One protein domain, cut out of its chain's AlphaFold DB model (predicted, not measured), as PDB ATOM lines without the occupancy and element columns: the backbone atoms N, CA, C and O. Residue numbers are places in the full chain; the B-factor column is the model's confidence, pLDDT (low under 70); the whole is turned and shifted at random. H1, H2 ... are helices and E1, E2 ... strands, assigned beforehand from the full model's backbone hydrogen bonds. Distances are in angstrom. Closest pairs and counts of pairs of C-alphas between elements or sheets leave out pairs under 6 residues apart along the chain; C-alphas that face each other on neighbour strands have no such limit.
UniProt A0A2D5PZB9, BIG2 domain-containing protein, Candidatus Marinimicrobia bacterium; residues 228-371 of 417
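What this domain is: This is residues 228 to 371 of the 417 residues of the protein "BIG2 domain-containing protein" of Candidatus Marinimicrobia bacterium (UniProt A0A2D5PZB9). A rounded body, mostly loops with little regular structure, has hairpin E3-E4 packed by E3 on the one long helix, H1, and hairpin E1-E2 by E2 on H2. Of 144 printed residues, 53 are in five named helices and four strands, class mixed, ordered E1 E2 H1 E3 E4 H2 H3 H4 H5. It is compact, radius of gyration of the C-alphas 14.7 A, spans 37 by 34 by 26 A.

How they stand to each other: E1, residues 228-230, and E2, 233-236, form an antiparallel hairpin; N 228 and O 235 are 2.9 A apart. E3, 278-281, and E4, 284-288, form another; N 279 and O 287 are 2.9 A apart. H1, 254-268, touches H2, 289-293, with 257-261 alone; closest C-alphas Val 258 and Val 293, 6.3 A. H3, 295-298, and H4, 330-335, are apart. H5, 364-370, is close but not clearly touching H1. Every O i to N i+4 pair is within hydrogen-bond range in H1, H2, H4, H5.

Where its parts are: E1 begins at C-alpha 228 (-26.227, 22.628, 8.411); H5 ends at C-alpha 370 (-22.656, 2.822, 11.345).

The domain as a whole: The printed part has no cut; links E2-H1, H3-H4, H4-H5 are long.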
ATOM      1  N   GLU A 228     -26.363  21.181   8.508       97.12
ATOM      2  CA  GLU A 228     -26.227  22.628   8.411       97.12
ATOM      3  C   GLU A 228     -26.222  23.252   9.809       97.12
ATOM      4  O   GLU A 228     -26.715  22.663  10.773       97.12
ATOM      5  N   PHE A 229     -25.667  24.460   9.912       97.31
ATOM      6  CA  PHE A 229     -25.656  25.230  11.151       97.31
ATOM      7  C   PHE A 229     -26.637  26.393  11.039       97.31
ATOM      8  O   PHE A 229     -26.452  27.312  10.235       97.31
ATOM      9  N   VAL A 230     -27.704  26.345  11.833       95.69
ATOM     10  CA  VAL A 230     -28.771  27.351  11.854       95.69
ATOM     11  C   VAL A 230     -28.769  28.016  13.218       95.69
ATOM     12  O   VAL A 230     -28.893  27.347  14.237       95.69
ATOM     13  N   ASP A 231     -28.599  29.337  13.239       93.75
ATOM     14  CA  ASP A 231     -28.475  30.123  14.473       93.75
ATOM     15  C   ASP A 231     -27.386  29.596  15.438       93.75
ATOM     16  O   ASP A 231     -27.501  29.743  16.651       93.75
ATOM     17  N   GLY A 232     -26.312  29.015  14.887       93.81
ATOM     18  CA  GLY A 232     -25.191  28.449  15.648       93.81
ATOM     19  C   GLY A 232     -25.417  27.025  16.163       93.81
ATOM     20  O   GLY A 232     -24.610  26.558  16.956       93.81
ATOM     21  N   HIS A 233     -26.485  26.348  15.725       96.44
ATOM     22  CA  HIS A 233     -26.820  24.985  16.139       96.44
ATOM     23  C   HIS A 233     -26.802  23.997  14.980       96.44
ATOM     24  O   HIS A 233     -27.259  24.314  13.878       96.44
ATOM     25  N   ALA A 234     -26.317  22.787  15.245       97.94
ATOM     26  CA  ALA A 234     -26.247  21.718  14.257       97.94
ATOM     27  C   ALA A 234     -27.634  21.114  14.002       97.94
ATOM     28  O   ALA A 234     -28.346  20.750  14.939       97.94
ATOM     29  N   GLN A 235     -28.031  20.990  12.735       97.44
ATOM     30  CA  GLN A 235     -29.307  20.396  12.326       97.44
ATOM     31  C   GLN A 235     -29.129  19.549  11.057       97.44
ATOM     32  O   GLN A 235     -28.345  19.933  10.186       97.44
ATOM     33  N   PRO A 236     -29.858  18.428  10.894       97.56
ATOM     34  CA  PRO A 236     -29.860  17.689   9.634       97.56
ATOM     35  C   PRO A 236     -30.386  18.556   8.488       97.56
ATOM     36  O   PRO A 236     -31.459  19.158   8.611       97.56
ATOM     37  N   ILE A 237     -29.692  18.561   7.349       97.50
ATOM     38  CA  ILE A 237     -30.207  19.184   6.124       97.50
ATOM     39  C   ILE A 237     -31.473  18.440   5.694       97.50
ATOM     40  O   ILE A 237     -31.508  17.209   5.680       97.50
ATOM     41  N   ARG A 238     -32.527  19.185   5.336       95.75
ATOM     42  CA  ARG A 238     -33.805  18.609   4.886       95.75
ATOM     43  C   ARG A 238     -34.119  18.969   3.426       95.75
ATOM     44  O   ARG A 238     -34.077  20.151   3.080       95.75
ATOM     45  N   PRO A 239     -34.528  18.001   2.575       95.00
ATOM     46  CA  PRO A 239     -34.664  16.560   2.850       95.00
ATOM     47  C   PRO A 239     -33.315  15.899   3.168       95.00
ATOM     48  O   PRO A 239     -32.283  16.393   2.718       95.00
ATOM     49  N   ILE A 240     -33.343  14.819   3.956       94.19
ATOM     50  CA  ILE A 240     -32.122  14.154   4.425       94.19
ATOM     51  C   ILE A 240     -31.279  13.667   3.239       94.19
ATOM     52  O   ILE A 240     -31.797  13.108   2.271       94.19
ATOM     53  N   GLN A 241     -29.971  13.888   3.342       94.06
ATOM     54  CA  GLN A 241     -28.964  13.522   2.351       94.06
ATOM     55  C   GLN A 241     -27.683  13.025   3.038       94.06
ATOM     56  O   GLN A 241     -27.442  13.341   4.203       94.06
ATOM     57  N   TYR A 242     -26.881  12.252   2.300       93.94
ATOM     58  CA  TYR A 242     -25.676  11.567   2.786       93.94
ATOM     59  C   TYR A 242     -24.488  11.802   1.840       93.94
ATOM     60  O   TYR A 242     -23.865  10.864   1.345       93.94
ATOM     61  N   THR A 243     -24.226  13.060   1.492       92.19
ATOM     62  CA  THR A 243     -23.176  13.421   0.522       92.19
ATOM     63  C   THR A 243     -21.784  13.466   1.147       92.19
ATOM     64  O   THR A 243     -20.788  13.403   0.429       92.19
ATOM     65  N   SER A 244     -21.704  13.497   2.480       88.56
ATOM     66  CA  SER A 244     -20.452  13.457   3.242       88.56
ATOM     67  C   SER A 244     -19.578  12.233   2.995       88.56
ATOM     68  O   SER A 244     -18.392  12.286   3.283       88.56
ATOM     69  N   TRP A 245     -20.100  11.152   2.418       83.06
ATOM     70  CA  TRP A 245     -19.280   9.998   2.054       83.06
ATOM     71  C   TRP A 245     -18.142  10.332   1.075       83.06
ATOM     72  O   TRP A 245     -17.036   9.816   1.225       83.06
ATOM     73  N   ASP A 246     -18.391  11.213   0.102       83.06
ATOM     74  CA  ASP A 246     -17.395  11.579  -0.917       83.06
ATOM     75  C   ASP A 246     -16.364  12.599  -0.400       83.06
ATOM     76  O   ASP A 246     -15.282  12.735  -0.975       83.06
ATOM     77  N   ASP A 247     -16.704  13.337   0.660       87.19
ATOM     78  CA  ASP A 247     -15.890  14.426   1.202       87.19
ATOM     79  C   ASP A 247     -16.161  14.658   2.708       87.19
ATOM     80  O   ASP A 247     -16.681  15.711   3.105       87.19
ATOM     81  N   PRO A 248     -15.844  13.672   3.571       82.88
ATOM     82  CA  PRO A 248     -16.237  13.694   4.982       82.88
ATOM     83  C   PRO A 248     -15.550  14.804   5.780       82.88
ATOM     84  O   PRO A 248     -16.065  15.225   6.812       82.88
ATOM     85  N   ASP A 249     -14.415  15.300   5.286       84.38
ATOM     86  CA  ASP A 249     -13.649  16.375   5.916       84.38
ATOM     87  C   ASP A 249     -14.276  17.761   5.683       84.38
ATOM     88  O   ASP A 249     -14.024  18.689   6.454       84.38
ATOM     89  N   ASN A 250     -15.074  17.929   4.621       89.50
ATOM     90  CA  ASN A 250     -15.644  19.228   4.244       89.50
ATOM     91  C   ASN A 250     -17.173  19.284   4.320       89.50
ATOM     92  O   ASN A 250     -17.732  20.382   4.289       89.50
ATOM     93  N   VAL A 251     -17.850  18.140   4.424       95.00
ATOM     94  CA  VAL A 251     -19.303  18.066   4.610       95.00
ATOM     95  C   VAL A 251     -19.600  17.583   6.035       95.00
ATOM     96  O   VAL A 251     -19.485  16.385   6.319       95.00
ATOM     97  N   PRO A 252     -19.998  18.496   6.946       97.19
ATOM     98  CA  PRO A 252     -20.399  18.134   8.298       97.19
ATOM     99  C   PRO A 252     -21.514  17.089   8.276       97.19
ATOM    100  O   PRO A 252     -22.486  17.226   7.540       97.19
ATOM    101  N   ASN A 253     -21.377  16.058   9.097       97.56
ATOM    102  CA  ASN A 253     -22.334  14.962   9.235       97.56
ATOM    103  C   ASN A 253     -22.595  14.634  10.714       97.56
ATOM    104  O   ASN A 253     -21.816  15.025  11.591       97.56
ATOM    105  N   ALA A 254     -23.699  13.934  10.983       97.44
ATOM    106  CA  ALA A 254     -24.157  13.610  12.334       97.44
ATOM    107  C   ALA A 254     -23.148  12.789  13.147       97.44
ATOM    108  O   ALA A 254     -22.896  13.106  14.308       97.44
ATOM    109  N   LEU A 255     -22.537  11.752  12.566       96.38
ATOM    110  CA  LEU A 255     -21.576  10.930  13.303       96.38
ATOM    111  C   LEU A 255     -20.283  11.702  13.595       96.38
ATOM    112  O   LEU A 255     -19.720  11.543  14.674       96.38
ATOM    113  N   GLY A 256     -19.855  12.571  12.677       97.19
ATOM    114  CA  GLY A 256     -18.726  13.479  12.873       97.19
ATOM    115  C   GLY A 256     -18.976  14.525  13.963       97.19
ATOM    116  O   GLY A 256     -18.055  14.848  14.705       97.19
ATOM    117  N   LEU A 257     -20.220  14.994  14.136       98.38
ATOM    118  CA  LEU A 257     -20.597  15.872  15.254       98.38
ATOM    119  C   LEU A 257     -20.423  15.154  16.601       98.38
ATOM    120  O   LEU A 257     -19.844  15.715  17.531       98.38
ATOM    121  N   VAL A 258     -20.895  13.905  16.692       98.25
ATOM    122  CA  VAL A 258     -20.720  13.070  17.891       98.25
ATOM    123  C   VAL A 258     -19.233  12.793  18.137       98.25
ATOM    124  O   VAL A 258     -18.779  12.921  19.268       98.25
ATOM    125  N   GLU A 259     -18.469  12.453  17.093       97.81
ATOM    126  CA  GLU A 259     -17.018  12.226  17.166       97.81
ATOM    127  C   GLU A 259     -16.285  13.456  17.707       97.81
ATOM    128  O   GLU A 259     -15.530  13.325  18.667       97.81
ATOM    129  N   ALA A 260     -16.574  14.649  17.181       98.12
ATOM    130  CA  ALA A 260     -15.967  15.896  17.639       98.12
ATOM    131  C   ALA A 260     -16.256  16.183  19.121       98.12
ATOM    132  O   ALA A 260     -15.342  16.535  19.866       98.12
ATOM    133  N   TRP A 261     -17.497  15.973  19.577       98.38
ATOM    134  CA  TRP A 261     -17.835  16.097  20.998       98.38
ATOM    135  C   TRP A 261     -17.083  15.073  21.865       98.38
ATOM    136  O   TRP A 261     -16.536  15.427  22.908       98.38
ATOM    137  N   VAL A 262     -17.016  13.806  21.440       97.88
ATOM    138  CA  VAL A 262     -16.302  12.749  22.178       97.88
ATOM    139  C   VAL A 262     -14.800  13.041  22.258       97.88
ATOM    140  O   VAL A 262     -14.176  12.799  23.296       97.88
ATOM    141  N   GLU A 263     -14.203  13.550  21.182       97.81
ATOM    142  CA  GLU A 263     -12.794  13.945  21.145       97.81
ATOM    143  C   GLU A 263     -12.503  15.142  22.052       97.81
ATOM    144  O   GLU A 263     -11.506  15.117  22.783       97.81
ATOM    145  N   ASP A 264     -13.380  16.147  22.062       98.12
ATOM    146  CA  ASP A 264     -13.270  17.306  22.947       98.12
ATOM    147  C   ASP A 264     -13.416  16.903  24.423       98.12
ATOM    148  O   ASP A 264     -12.523  17.182  25.226       98.12
ATOM    149  N   LEU A 265     -14.430  16.095  24.756       97.75
ATOM    150  CA  LEU A 265     -14.597  15.495  26.083       97.75
ATOM    151  C   LEU A 265     -13.332  14.735  26.512       97.75
ATOM    152  O   LEU A 265     -12.851  14.865  27.646       97.75
ATOM    153  N   LYS A 266     -12.753  13.949  25.595       97.56
ATOM    154  CA  LYS A 266     -11.515  13.211  25.851       97.56
ATOM    155  C   LYS A 266     -10.346  14.143  26.159       97.56
ATOM    156  O   LYS A 266      -9.602  13.884  27.112       97.56
ATOM    157  N   ALA A 267     -10.193  15.208  25.378       97.44
ATOM    158  CA  ALA A 267      -9.144  16.207  25.539       97.44
ATOM    159  C   ALA A 267      -9.312  17.052  26.815       97.44
ATOM    160  O   ALA A 267      -8.312  17.362  27.469       97.44
ATOM    161  N   GLY A 268     -10.553  17.374  27.193       95.81
ATOM    162  CA  GLY A 268     -10.904  18.142  28.390       95.81
ATOM    163  C   GLY A 268     -10.547  17.430  29.695       95.81
ATOM    164  O   GLY A 268     -10.176  18.075  30.678       95.81
ATOM    165  N   GLY A 269     -10.550  16.095  29.699       96.19
ATOM    166  CA  GLY A 269     -10.026  15.311  30.821       96.19
ATOM    167  C   GLY A 269     -11.000  15.111  31.987       96.19
ATOM    168  O   GLY A 269     -10.586  14.597  33.029       96.19
ATOM    169  N   ASP A 270     -12.263  15.510  31.836       95.44
ATOM    170  CA  ASP A 270     -13.283  15.458  32.883       95.44
ATOM    171  C   ASP A 270     -14.607  14.915  32.320       95.44
ATOM    172  O   ASP A 270     -15.224  15.519  31.454       95.44
ATOM    173  N   LEU A 271     -15.054  13.757  32.820       95.81
ATOM    174  CA  LEU A 271     -16.338  13.157  32.427       95.81
ATOM    175  C   LEU A 271     -17.542  13.908  33.008       95.81
ATOM    176  O   LEU A 271     -18.667  13.655  32.592       95.81
ATOM    177  N   THR A 272     -17.330  14.804  33.973       95.69
ATOM    178  CA  THR A 272     -18.385  15.488  34.736       95.69
ATOM    179  C   THR A 272     -18.612  16.935  34.302       95.69
ATOM    180  O   THR A 272     -19.330  17.666  34.986       95.69
ATOM    181  N   VAL A 273     -18.048  17.342  33.157       95.06
ATOM    182  CA  VAL A 273     -18.246  18.685  32.576       95.06
ATOM    183  C   VAL A 273     -19.723  19.005  32.326       95.06
ATOM    184  O   VAL A 273     -20.136  20.159  32.445       95.06
ATOM    185  N   GLY A 274     -20.536  17.973  32.080       96.19
ATOM    186  CA  GLY A 274     -21.965  18.090  31.819       96.19
ATOM    187  C   GLY A 274     -22.267  18.472  30.370       96.19
ATOM    188  O   GLY A 274     -21.379  18.740  29.567       96.19
ATOM    189  N   GLY A 275     -23.556  18.500  30.028       96.94
ATOM    190  CA  GLY A 275     -23.986  18.643  28.637       96.94
ATOM    191  C   GLY A 275     -23.928  20.059  28.044       96.94
ATOM    192  O   GLY A 275     -24.237  20.223  26.866       96.94
ATOM    193  N   ASP A 276     -23.558  21.073  28.829       97.94
ATOM    194  CA  ASP A 276     -23.502  22.479  28.396       97.94
ATOM    195  C   ASP A 276     -22.067  22.980  28.131       97.94
ATOM    196  O   ASP A 276     -21.883  24.156  27.813       97.94
ATOM    197  N   ASP A 277     -21.055  22.118  28.279       97.75
ATOM    198  CA  ASP A 277     -19.668  22.464  27.958       97.75
ATOM    199  C   ASP A 277     -19.504  22.638  26.433       97.75
ATOM    200  O   ASP A 277     -20.002  21.798  25.670       97.75
ATOM    201  N   PRO A 278     -18.902  23.750  25.966       98.00
ATOM    202  CA  PRO A 278     -18.834  24.058  24.546       98.00
ATOM    203  C   PRO A 278     -17.719  23.285  23.836       98.00
ATOM    204  O   PRO A 278     -16.582  23.280  24.298       98.00
ATOM    205  N   PHE A 279     -18.022  22.759  22.650       98.50
ATOM    206  CA  PHE A 279     -17.054  22.154  21.733       98.50
ATOM    207  C   PHE A 279     -17.169  22.756  20.324       98.50
ATOM    208  O   PHE A 279     -18.106  23.500  20.011       98.50
ATOM    209  N   SER A 280     -16.194  22.450  19.464       98.06
ATOM    210  CA  SER A 280     -16.124  22.986  18.100       98.06
ATOM    211  C   SER A 280     -16.328  21.908  17.039       98.06
ATOM    212  O   SER A 280     -15.723  20.839  17.110       98.06
ATOM    213  N   TYR A 281     -17.130  22.201  16.017       97.88
ATOM    214  CA  TYR A 281     -17.312  21.334  14.851       97.88
ATOM    215  C   TYR A 281     -17.906  22.110  13.672       97.88
ATOM    216  O   TYR A 281     -18.709  23.020  13.852       97.88
ATOM    217  N   GLY A 282     -17.502  21.764  12.444       94.75
ATOM    218  CA  GLY A 282     -18.077  22.334  11.218       94.75
ATOM    219  C   GLY A 282     -17.983  23.863  11.082       94.75
ATOM    220  O   GLY A 282     -18.744  24.455  10.324       94.75
ATOM    221  N   GLY A 283     -17.042  24.499  11.787       93.75
ATOM    222  CA  GLY A 283     -16.846  25.953  11.786       93.75
ATOM    223  C   GLY A 283     -17.594  26.708  12.890       93.75
ATOM    224  O   GLY A 283     -17.429  27.924  12.978       93.75
ATOM    225  N   GLU A 284     -18.362  26.012  13.730       97.12
ATOM    226  CA  GLU A 284     -18.955  26.554  14.955       97.12
ATOM    227  C   GLU A 284     -18.088  26.212  16.175       97.12
ATOM    228  O   GLU A 284     -17.535  25.116  16.251       97.12
ATOM    229  N   ASP A 285     -18.002  27.136  17.140       97.12
ATOM    230  CA  ASP A 285     -17.129  27.020  18.327       97.12
ATOM    231  C   ASP A 285     -17.899  26.957  19.667       97.12
ATOM    232  O   ASP A 285     -17.280  26.947  20.729       97.12
ATOM    233  N   ASN A 286     -19.238  26.994  19.645       97.06
ATOM    234  CA  ASN A 286     -20.080  27.044  20.855       97.06
ATOM    235  C   ASN A 286     -21.199  25.986  20.847       97.06
ATOM    236  O   ASN A 286     -22.269  26.229  21.407       97.06
ATOM    237  N   LEU A 287     -20.972  24.849  20.187       98.62
ATOM    238  CA  LEU A 287     -21.917  23.731  20.197       98.62
ATOM    239  C   LEU A 287     -21.889  23.057  21.569       98.62
ATOM    240  O   LEU A 287     -20.843  23.043  22.214       98.62
ATOM    241  N   THR A 288     -22.998  22.477  22.020       98.69
ATOM    242  CA  THR A 288     -23.046  21.736  23.290       98.69
ATOM    243  C   THR A 288     -23.700  20.375  23.121       98.69
ATOM    244  O   THR A 288     -24.514  20.166  22.220       98.69
ATOM    245  N   PHE A 289     -23.381  19.423  24.001       98.69
ATOM    246  CA  PHE A 289     -24.030  18.113  23.956       98.69
ATOM    247  C   PHE A 289     -25.555  18.250  24.046       98.69
ATOM    248  O   PHE A 289     -26.264  17.694  23.215       98.69
ATOM    249  N   ASN A 290     -26.066  19.038  24.995       98.50
ATOM    250  CA  ASN A 290     -27.504  19.174  25.232       98.50
ATOM    251  C   ASN A 290     -28.271  19.771  24.044       98.50
ATOM    252  O   ASN A 290     -29.416  19.384  23.818       98.50
ATOM    253  N   ASN A 291     -27.678  20.720  23.312       98.19
ATOM    254  CA  ASN A 291     -28.378  21.422  22.232       98.19
ATOM    255  C   ASN A 291     -28.101  20.839  20.847       98.19
ATOM    256  O   ASN A 291     -28.947  20.978  19.969       98.19
ATOM    257  N   ASP A 292     -26.947  20.198  20.647       98.69
ATOM    258  CA  ASP A 292     -26.480  19.822  19.311       98.69
ATOM    259  C   ASP A 292     -26.303  18.306  19.145       98.69
ATOM    260  O   ASP A 292     -26.569  17.782  18.068       98.69
ATOM    261  N   VAL A 293     -25.930  17.572  20.201       98.62
ATOM    262  CA  VAL A 293     -25.721  16.110  20.137       98.62
ATOM    263  C   VAL A 293     -26.957  15.337  20.600       98.62
ATOM    264  O   VAL A 293     -27.461  14.476  19.883       98.62
ATOM    265  N   LEU A 294     -27.467  15.653  21.790       98.62
ATOM    266  CA  LEU A 294     -28.577  14.969  22.447       98.62
ATOM    267  C   LEU A 294     -29.849  14.889  21.580       98.62
ATOM    268  O   LEU A 294     -30.445  13.809  21.549       98.62
ATOM    269  N   PRO A 295     -30.235  15.924  20.798       98.25
ATOM    270  CA  PRO A 295     -31.402  15.833  19.922       98.25
ATOM    271  C   PRO A 295     -31.345  14.676  18.921       98.25
ATOM    272  O   PRO A 295     -32.384  14.100  18.612       98.25
ATOM    273  N   PHE A 296     -30.160  14.252  18.460       97.94
ATOM    274  CA  PHE A 296     -30.033  13.079  17.582       97.94
ATOM    275  C   PHE A 296     -30.464  11.769  18.252       97.94
ATOM    276  O   PHE A 296     -30.753  10.795  17.558       97.94
ATOM    277  N   PHE A 297     -30.524  11.730  19.580       97.69
ATOM    278  CA  PHE A 297     -30.943  10.565  20.355       97.69
ATOM    279  C   PHE A 297     -32.353  10.722  20.925       97.69
ATOM    280  O   PHE A 297     -33.060   9.724  21.072       97.69
ATOM    281  N   THR A 298     -32.783  11.949  21.224       97.69
ATOM    282  CA  THR A 298     -34.092  12.212  21.838       97.69
ATOM    283  C   THR A 298     -35.203  12.478  20.834       97.69
ATOM    284  O   THR A 298     -36.365  12.207  21.149       97.69
ATOM    285  N   ASP A 299     -34.877  12.934  19.625       97.19
ATOM    286  CA  ASP A 299     -35.869  13.359  18.643       97.19
ATOM    287  C   ASP A 299     -35.990  12.360  17.485       97.19
ATOM    288  O   ASP A 299     -35.035  11.709  17.055       97.19
ATOM    289  N   GLY A 300     -37.208  12.228  16.961       94.75
ATOM    290  CA  GLY A 300     -37.471  11.418  15.777       94.75
ATOM    291  C   GLY A 300     -37.024  12.110  14.486       94.75
ATOM    292  O   GLY A 300     -36.960  13.332  14.393       94.75
ATOM    293  N   SER A 301     -36.794  11.320  13.439       94.56
ATOM    294  CA  SER A 301     -36.391  11.768  12.098       94.56
ATOM    295  C   SER A 301     -35.089  12.575  12.061       94.56
ATOM    296  O   SER A 301     -34.947  13.489  11.240       94.56
ATOM    297  N   MET A 302     -34.164  12.259  12.968       95.94
ATOM    298  CA  MET A 302     -32.847  12.892  13.052       95.94
ATOM    299  C   MET A 302     -31.779  12.161  12.249       95.94
ATOM    300  O   MET A 302     -30.871  12.817  11.761       95.94
ATOM    301  N   TRP A 303     -31.889  10.838  12.082       94.88
ATOM    302  CA  TRP A 303     -30.895  10.024  11.367       94.88
ATOM    303  C   TRP A 303     -31.304   9.710   9.926       94.88
ATOM    304  O   TRP A 303     -30.472   9.746   9.028       94.88
ATOM    305  N   PHE A 304     -32.588   9.443   9.711       92.44
ATOM    306  CA  PHE A 304     -33.235   9.303   8.407       92.44
ATOM    307  C   PHE A 304     -34.713   9.680   8.551       92.44
ATOM    308  O   PHE A 304     -35.242   9.746   9.663       92.44
ATOM    309  N   ASP A 305     -35.394   9.950   7.438       90.94
ATOM    310  CA  ASP A 305     -36.791  10.381   7.483       90.94
ATOM    311  C   ASP A 305     -37.669   9.277   8.095       90.94
ATOM    312  O   ASP A 305     -37.713   8.149   7.610       90.94
ATOM    313  N   GLY A 306     -38.375   9.608   9.180       90.50
ATOM    314  CA  GLY A 306     -39.214   8.661   9.912       90.50
ATOM    315  C   GLY A 306     -38.494   7.832  10.978       90.50
ATOM    316  O   GLY A 306     -39.162   7.017  11.607       90.50
ATOM    317  N   SER A 307     -37.192   8.035  11.223       92.06
ATOM    318  CA  SER A 307     -36.468   7.316  12.281       92.06
ATOM    319  C   SER A 307     -37.091   7.551  13.662       92.06
ATOM    320  O   SER A 307     -37.330   8.695  14.052       92.06
ATOM    321  N   THR A 308     -37.318   6.495  14.436       91.62
ATOM    322  CA  THR A 308     -37.734   6.593  15.840       91.62
ATOM    323  C   THR A 308     -36.617   7.181  16.709       91.62
ATOM    324  O   THR A 308     -35.430   6.982  16.444       91.62
ATOM    325  N   SER A 309     -37.015   7.910  17.753       94.75
ATOM    326  CA  SER A 309     -36.121   8.404  18.801       94.75
ATOM    327  C   SER A 309     -35.512   7.256  19.616       94.75
ATOM    328  O   SER A 309     -36.202   6.300  19.977       94.75
ATOM    329  N   CYS A 310     -34.227   7.348  19.962       95.50
ATOM    330  CA  CYS A 310     -33.531   6.313  20.729       95.50
ATOM    331  C   CYS A 310     -34.111   6.157  22.143       95.50
ATOM    332  O   CYS A 310     -34.160   5.044  22.676       95.50
ATOM    333  N   VAL A 311     -34.608   7.248  22.732       96.12
ATOM    334  CA  VAL A 311     -35.209   7.224  24.075       96.12
ATOM    335  C   VAL A 311     -36.607   6.609  24.101       96.12
ATOM    336  O   VAL A 311     -37.170   6.433  25.171       96.12
ATOM    337  N   GLU A 312     -37.176   6.204  22.961       93.50
ATOM    338  CA  GLU A 312     -38.359   5.334  22.982       93.50
ATOM    339  C   GLU A 312     -38.045   3.920  23.477       93.50
ATOM    340  O   GLU A 312     -38.978   3.202  23.821       93.50
ATOM    341  N   CYS A 313     -36.768   3.515  23.493       92.62
ATOM    342  CA  CYS A 313     -36.281   2.217  23.985       92.62
ATOM    343  C   CYS A 313     -35.236   2.341  25.110       92.62
ATOM    344  O   CYS A 313     -35.081   1.402  25.891       92.62
ATOM    345  N   HIS A 314     -34.532   3.479  25.182       95.38
ATOM    346  CA  HIS A 314     -33.386   3.711  26.067       95.38
ATOM    347  C   HIS A 314     -33.550   4.996  26.898       95.38
ATOM    348  O   HIS A 314     -32.921   6.014  26.615       95.38
ATOM    349  N   TRP A 315     -34.437   4.973  27.893       95.75
ATOM    350  CA  TRP A 315     -34.875   6.165  28.644       95.75
ATOM    351  C   TRP A 315     -34.487   6.163  30.127       95.75
ATOM    352  O   TRP A 315     -35.016   6.958  30.905       95.75
ATOM    353  N   GLY A 316     -33.679   5.200  30.567       96.50
ATOM    354  CA  GLY A 316     -33.332   5.074  31.978       96.50
ATOM    355  C   GLY A 316     -32.443   3.877  32.272       96.50
ATOM    356  O   GLY A 316     -32.540   2.841  31.623       96.50
ATOM    357  N   ASN A 317     -31.623   3.962  33.314       95.12
ATOM    358  CA  ASN A 317     -30.826   2.824  33.779       95.12
ATOM    359  C   ASN A 317     -31.642   1.872  34.675       95.12
ATOM    360  O   ASN A 317     -31.334   1.670  35.850       95.12
ATOM    361  N   ILE A 318     -32.727   1.326  34.116       94.75
ATOM    362  CA  ILE A 318     -33.725   0.466  34.780       94.75
ATOM    363  C   ILE A 318     -34.096  -0.734  33.899       94.75
ATOM    364  O   ILE A 318     -33.917  -0.670  32.687       94.75
ATOM    365  N   GLU A 319     -34.630  -1.807  34.494       92.12
ATOM    366  CA  GLU A 319     -34.940  -3.087  33.816       92.12
ATOM    367  C   GLU A 319     -35.923  -2.960  32.650       92.12
ATOM    368  O   GLU A 319     -35.880  -3.759  31.718       92.12
ATOM    369  N   GLU A 320     -36.797  -1.955  32.676       93.56
ATOM    370  CA  GLU A 320     -37.756  -1.693  31.604       93.56
ATOM    371  C   GLU A 320     -37.131  -1.015  30.380       93.56
ATOM    372  O   GLU A 320     -37.715  -1.064  29.298       93.56
ATOM    373  N   SER A 321     -35.969  -0.383  30.549       94.12
ATOM    374  CA  SER A 321     -35.204   0.210  29.461       94.12
ATOM    375  C   SER A 321     -34.269  -0.839  28.876       94.12
ATOM    376  O   SER A 321     -33.551  -1.528  29.612       94.12
ATOM    377  N   TYR A 322     -34.242  -0.969  27.551       91.75
ATOM    378  CA  TYR A 322     -33.414  -1.990  26.915       91.75
ATOM    379  C   TYR A 322     -31.945  -1.767  27.259       91.75
ATOM    380  O   TYR A 322     -31.424  -0.654  27.128       91.75
ATOM    381  N   HIS A 323     -31.295  -2.847  27.700       92.75
ATOM    382  CA  HIS A 323     -29.928  -2.841  28.213       92.75
ATOM    383  C   HIS A 323     -29.693  -1.881  29.381       92.75
ATOM    384  O   HIS A 323     -28.605  -1.326  29.484       92.75
ATOM    385  N   LEU A 324     -30.688  -1.632  30.245       95.81
ATOM    386  CA  LEU A 324     -30.540  -0.731  31.397       95.81
ATOM    387  C   LEU A 324     -29.856   0.591  31.002       95.81
ATOM    388  O   LEU A 324     -28.943   1.040  31.699       95.81
ATOM    389  N   MET A 325     -30.212   1.150  29.843       96.38
ATOM    390  CA  MET A 325     -29.493   2.260  29.214       96.38
ATOM    391  C   MET A 325     -30.359   3.515  29.170       96.38
ATOM    392  O   MET A 325     -31.553   3.450  28.874       96.38
ATOM    393  N   ASP A 326     -29.742   4.665  29.420       97.62
ATOM    394  CA  ASP A 326     -30.380   5.972  29.332       97.62
ATOM    395  C   ASP A 326     -29.641   6.835  28.310       97.62
ATOM    396  O   ASP A 326     -28.455   7.110  28.467       97.62
ATOM    397  N   LEU A 327     -30.332   7.219  27.239       97.25
ATOM    398  CA  LEU A 327     -29.824   8.133  26.215       97.25
ATOM    399  C   LEU A 327     -30.558   9.483  26.247       97.25
ATOM    400  O   LEU A 327     -30.490  10.236  25.276       97.25
ATOM    401  N   SER A 328     -31.305   9.771  27.320       97.38
ATOM    402  CA  SER A 328     -32.136  10.975  27.441       97.38
ATOM    403  C   SER A 328     -31.417  12.181  28.032       97.38
ATOM    404  O   SER A 328     -31.916  13.301  27.912       97.38
ATOM    405  N   ASP A 329     -30.236  11.976  28.609       98.00
ATOM    406  CA  ASP A 329     -29.381  13.037  29.114       98.00
ATOM    407  C   ASP A 329     -27.890  12.662  29.063       98.00
ATOM    408  O   ASP A 329     -27.502  11.558  28.674       98.00
ATOM    409  N   TYR A 330     -27.044  13.629  29.424       98.06
ATOM    410  CA  TYR A 330     -25.590  13.491  29.429       98.06
ATOM    411  C   TYR A 330     -25.102  12.411  30.407       98.06
ATOM    412  O   TYR A 330     -24.229  11.615  30.060       98.06
ATOM    413  N   ASP A 331     -25.656  12.369  31.621       97.00
ATOM    414  CA  ASP A 331     -25.187  11.462  32.672       97.00
ATOM    415  C   ASP A 331     -25.474  10.004  32.292       97.00
ATOM    416  O   ASP A 331     -24.597   9.147  32.432       97.00
ATOM    417  N   GLY A 332     -26.657   9.733  31.737       96.56
ATOM    418  CA  GLY A 332     -27.024   8.442  31.164       96.56
ATOM    419  C   GLY A 332     -26.091   8.019  30.030       96.56
ATOM    420  O   GLY A 332     -25.595   6.887  30.017       96.56
ATOM    421  N   PHE A 333     -25.769   8.957  29.134       94.25
ATOM    422  CA  PHE A 333     -24.864   8.733  28.005       94.25
ATOM    423  C   PHE A 333     -23.461   8.310  28.461       94.25
ATOM    424  O   PHE A 333     -22.875   7.372  27.913       94.25
ATOM    425  N   ILE A 334     -22.918   8.975  29.484       96.69
ATOM    426  CA  ILE A 334     -21.611   8.643  30.067       96.69
ATOM    427  C   ILE A 334     -21.667   7.331  30.854       96.69
ATOM    428  O   ILE A 334     -20.728   6.533  30.781       96.69
ATOM    429  N   TYR A 335     -22.755   7.093  31.589       96.00
ATOM    430  CA  TYR A 335     -22.930   5.888  32.398       96.00
ATOM    431  C   TYR A 335     -22.998   4.627  31.529       96.00
ATOM    432  O   TYR A 335     -22.333   3.636  31.832       96.00
ATOM    433  N   GLY A 336     -23.721   4.683  30.407       95.62
ATOM    434  CA  GLY A 336     -23.816   3.604  29.430       95.62
ATOM    435  C   GLY A 336     -24.850   2.531  29.779       95.62
ATOM    436  O   GLY A 336     -25.842   2.783  30.461       95.62
ATOM    437  N   ALA A 337     -24.633   1.328  29.252       95.81
ATOM    438  CA  ALA A 337     -25.570   0.212  29.314       95.81
ATOM    439  C   ALA A 337     -25.231  -0.807  30.416       95.81
ATOM    440  O   ALA A 337     -24.125  -0.836  30.963       95.81
ATOM    441  N   ASP A 338     -26.207  -1.664  30.709       94.00
ATOM    442  CA  ASP A 338     -26.185  -2.801  31.628       94.00
ATOM    443  C   ASP A 338     -25.627  -2.428  33.009       94.00
ATOM    444  O   ASP A 338     -24.697  -3.044  33.522       94.00
ATOM    445  N   GLY A 339     -26.168  -1.359  33.607       88.56
ATOM    446  CA  GLY A 339     -25.706  -0.868  34.912       88.56
ATOM    447  C   GLY A 339     -24.315  -0.224  34.865       88.56
ATOM    448  O   GLY A 339     -23.599  -0.210  35.868       88.56
ATOM    449  N   GLY A 340     -23.927   0.282  33.695       90.38
ATOM    450  CA  GLY A 340     -22.637   0.907  33.438       90.38
ATOM    451  C   GLY A 340     -21.491  -0.079  33.240       90.38
ATOM    452  O   GLY A 340     -20.333   0.330  33.210       90.38
ATOM    453  N   GLU A 341     -21.767  -1.376  33.099       93.25
ATOM    454  CA  GLU A 341     -20.753  -2.367  32.716       93.25
ATOM    455  C   GLU A 341     -20.389  -2.263  31.228       93.25
ATOM    456  O   GLU A 341     -19.294  -2.655  30.825       93.25
ATOM    457  N   HIS A 342     -21.271  -1.683  30.409       93.75
ATOM    458  CA  HIS A 342     -21.076  -1.518  28.972       93.75
ATOM    459  C   HIS A 342     -21.141  -0.039  28.563       93.75
ATOM    460  O   HIS A 342     -22.160   0.415  28.033       93.75
ATOM    461  N   PRO A 343     -20.058   0.733  28.758       95.31
ATOM    462  CA  PRO A 343     -20.013   2.108  28.282       95.31
ATOM    463  C   PRO A 343     -20.176   2.182  26.766       95.31
ATOM    464  O   PRO A 343     -19.701   1.321  26.020       95.31
ATOM    465  N   ILE A 344     -20.841   3.236  26.299       95.88
ATOM    466  CA  ILE A 344     -21.148   3.395  24.875       95.88
ATOM    467  C   ILE A 344     -20.034   4.106  24.095       95.88
ATOM    468  O   ILE A 344     -19.962   3.946  22.880       95.88
ATOM    469  N   LEU A 345     -19.129   4.807  24.791       96.50
ATOM    470  CA  LEU A 345     -17.980   5.539  24.228       96.50
ATOM    471  C   LEU A 345     -16.678   4.714  24.148       96.50
ATOM    472  O   LEU A 345     -15.611   5.255  23.861       96.50
ATOM    473  N   ASN A 346     -16.743   3.406  24.414       93.44
ATOM    474  CA  ASN A 346     -15.648   2.458  24.191       93.44
ATOM    475  C   ASN A 346     -16.199   1.045  23.892       93.44
ATOM    476  O   ASN A 346     -17.417   0.855  23.819       93.44
ATOM    477  N   GLY A 347     -15.312   0.066  23.685       88.75
ATOM    478  CA  GLY A 347     -15.669  -1.336  23.410       88.75
ATOM    479  C   GLY A 347     -15.573  -2.286  24.615       88.75
ATOM    480  O   GLY A 347     -15.866  -3.473  24.503       88.75
ATOM    481  N   THR A 348     -15.169  -1.796  25.789       88.31
ATOM    482  CA  THR A 348     -14.814  -2.626  26.961       88.31
ATOM    483  C   THR A 348     -16.023  -3.005  27.809       88.31
ATOM    484  O   THR A 348     -17.046  -2.332  27.751       88.31
ATOM    485  N   LYS A 349     -15.939  -4.071  28.610       88.56
ATOM    486  CA  LYS A 349     -16.995  -4.465  29.569       88.56
ATOM    487  C   LYS A 349     -16.708  -3.963  30.987       88.56
ATOM    488  O   LYS A 349     -16.827  -4.696  31.965       88.56
ATOM    489  N   THR A 350     -16.200  -2.743  31.074       88.88
ATOM    490  CA  THR A 350     -15.809  -2.103  32.325       88.88
ATOM    491  C   THR A 350     -16.314  -0.680  32.323       88.88
ATOM    492  O   THR A 350     -16.167   0.008  31.316       88.88
ATOM    493  N   THR A 351     -16.869  -0.243  33.451       91.88
ATOM    494  CA  THR A 351     -17.387   1.114  33.629       91.88
ATOM    495  C   THR A 351     -16.367   2.174  33.254       91.88
ATOM    496  O   THR A 351     -15.193   2.066  33.605       91.88
ATOM    497  N   LEU A 352     -16.841   3.213  32.567       93.19
ATOM    498  CA  LEU A 352     -16.037   4.369  32.204       93.19
ATOM    499  C   LEU A 352     -15.835   5.246  33.445       93.19
ATOM    500  O   LEU A 352     -16.780   5.821  33.978       93.19
ATOM    501  N   THR A 353     -14.600   5.320  33.931       94.06
ATOM    502  CA  THR A 353     -14.226   6.072  35.140       94.06
ATOM    503  C   THR A 353     -13.363   7.290  34.840       94.06
ATOM    504  O   THR A 353     -13.240   8.183  35.681       94.06
ATOM    505  N   SER A 354     -12.765   7.349  33.648       95.31
ATOM    506  CA  SER A 354     -12.014   8.511  33.179       95.31
ATOM    507  C   SER A 354     -12.115   8.681  31.668       95.31
ATOM    508  O   SER A 354     -12.307   7.720  30.926       95.31
ATOM    509  N   THR A 355     -11.908   9.904  31.185       96.44
ATOM    510  CA  THR A 355     -11.895  10.190  29.745       96.44
ATOM    511  C   THR A 355     -10.758   9.482  28.997       96.44
ATOM    512  O   THR A 355     -10.856   9.246  27.796       96.44
ATOM    513  N   ALA A 356      -9.684   9.084  29.689       95.69
ATOM    514  CA  ALA A 356      -8.579   8.332  29.093       95.69
ATOM    515  C   ALA A 356      -9.007   6.948  28.569       95.69
ATOM    516  O   ALA A 356      -8.340   6.397  27.695       95.69
ATOM    517  N   GLU A 357     -10.114   6.408  29.085       96.31
ATOM    518  CA  GLU A 357     -10.702   5.119  28.700       96.31
ATOM    519  C   GLU A 357     -11.680   5.234  27.517       96.31
ATOM    520  O   GLU A 357     -12.200   4.218  27.051       96.31
ATOM    521  N   ILE A 358     -11.948   6.453  27.032       96.94
ATOM    522  CA  ILE A 358     -12.724   6.675  25.810       96.94
ATOM    523  C   ILE A 358     -11.924   6.140  24.624       96.94
ATOM    524  O   ILE A 358     -10.771   6.528  24.401       96.94
ATOM    525  N   ASP A 359     -12.569   5.305  23.820       95.75
ATOM    526  CA  ASP A 359     -12.039   4.796  22.562       95.75
ATOM    527  C   ASP A 359     -13.151   4.832  21.523       95.75
ATOM    528  O   ASP A 359     -13.895   3.869  21.339       95.75
ATOM    529  N   TRP A 360     -13.287   5.989  20.872       95.56
ATOM    530  CA  TRP A 360     -14.328   6.217  19.880       95.56
ATOM    531  C   TRP A 360     -14.244   5.235  18.707       95.56
ATOM    532  O   TRP A 360     -15.278   4.749  18.241       95.56
ATOM    533  N   GLY A 361     -13.026   4.899  18.265       92.25
ATOM    534  CA  GLY A 361     -12.783   4.004  17.132       92.25
ATOM    535  C   GLY A 361     -13.326   2.595  17.356       92.25
ATOM    536  O   GLY A 361     -13.840   1.997  16.415       92.25
ATOM    537  N   SER A 362     -13.273   2.114  18.599       90.75
ATOM    538  CA  SER A 362     -13.836   0.826  19.027       90.75
ATOM    539  C   SER A 362     -15.134   0.965  19.833       90.75
ATOM    540  O   SER A 362     -15.554   0.024  20.510       90.75
ATOM    541  N   SER A 363     -15.770   2.140  19.817       95.19
ATOM    542  CA  SER A 363     -16.929   2.412  20.666       95.19
ATOM    543  C   SER A 363     -18.189   1.697  20.193       95.19
ATOM    544  O   SER A 363     -18.506   1.655  19.000       95.19
ATOM    545  N   ARG A 364     -18.968   1.175  21.149       94.38
ATOM    546  CA  ARG A 364     -20.269   0.557  20.853       94.38
ATOM    547  C   ARG A 364     -21.184   1.505  20.099       94.38
ATOM    548  O   ARG A 364     -21.843   1.064  19.163       94.38
ATOM    549  N   LEU A 365     -21.219   2.779  20.488       95.62
ATOM    550  CA  LEU A 365     -22.074   3.759  19.838       95.62
ATOM    551  C   LEU A 365     -21.707   3.916  18.361       95.62
ATOM    552  O   LEU A 365     -22.575   3.724  17.513       95.62
ATOM    553  N   LYS A 366     -20.431   4.172  18.035       95.38
ATOM    554  CA  LYS A 366     -19.983   4.323  16.640       95.38
ATOM    555  C   LYS A 366     -20.370   3.111  15.797       95.38
ATOM    556  O   LYS A 366     -20.965   3.267  14.732       95.38
ATOM    557  N   HIS A 367     -20.104   1.907  16.303       93.50
ATOM    558  CA  HIS A 367     -20.458   0.670  15.609       93.50
ATOM    559  C   HIS A 367     -21.974   0.513  15.435       93.50
ATOM    560  O   HIS A 367     -22.428   0.212  14.335       93.50
ATOM    561  N   ARG A 368     -22.787   0.783  16.464       93.50
ATOM    562  CA  ARG A 368     -24.252   0.691  16.361       93.50
ATOM    563  C   ARG A 368     -24.846   1.723  15.410       93.50
ATOM    564  O   ARG A 368     -25.826   1.402  14.756       93.50
ATOM    565  N   MET A 369     -24.270   2.913  15.277       93.00
ATOM    566  CA  MET A 369     -24.791   3.929  14.353       93.00
ATOM    567  C   MET A 369     -24.387   3.685  12.893       93.00
ATOM    568  O   MET A 369     -25.073   4.141  11.976       93.00
ATOM    569  N   ARG A 370     -23.291   2.951  12.663       91.12
ATOM    570  CA  ARG A 370     -22.656   2.822  11.345       91.12
ATOM    571  C   ARG A 370     -22.790   1.443  10.709       91.12
ATOM    572  O   ARG A 370     -22.961   1.326   9.495       91.12
ATOM    573  N   ASP A 371     -22.660   0.391  11.500       90.88
ATOM    574  CA  ASP A 371     -22.382  -0.936  10.973       90.88
ATOM    575  C   ASP A 371     -23.685  -1.714  10.777       90.88
ATOM    576  O   ASP A 371     -24.342  -2.107  11.737       90.88
TER     577      ASP A 371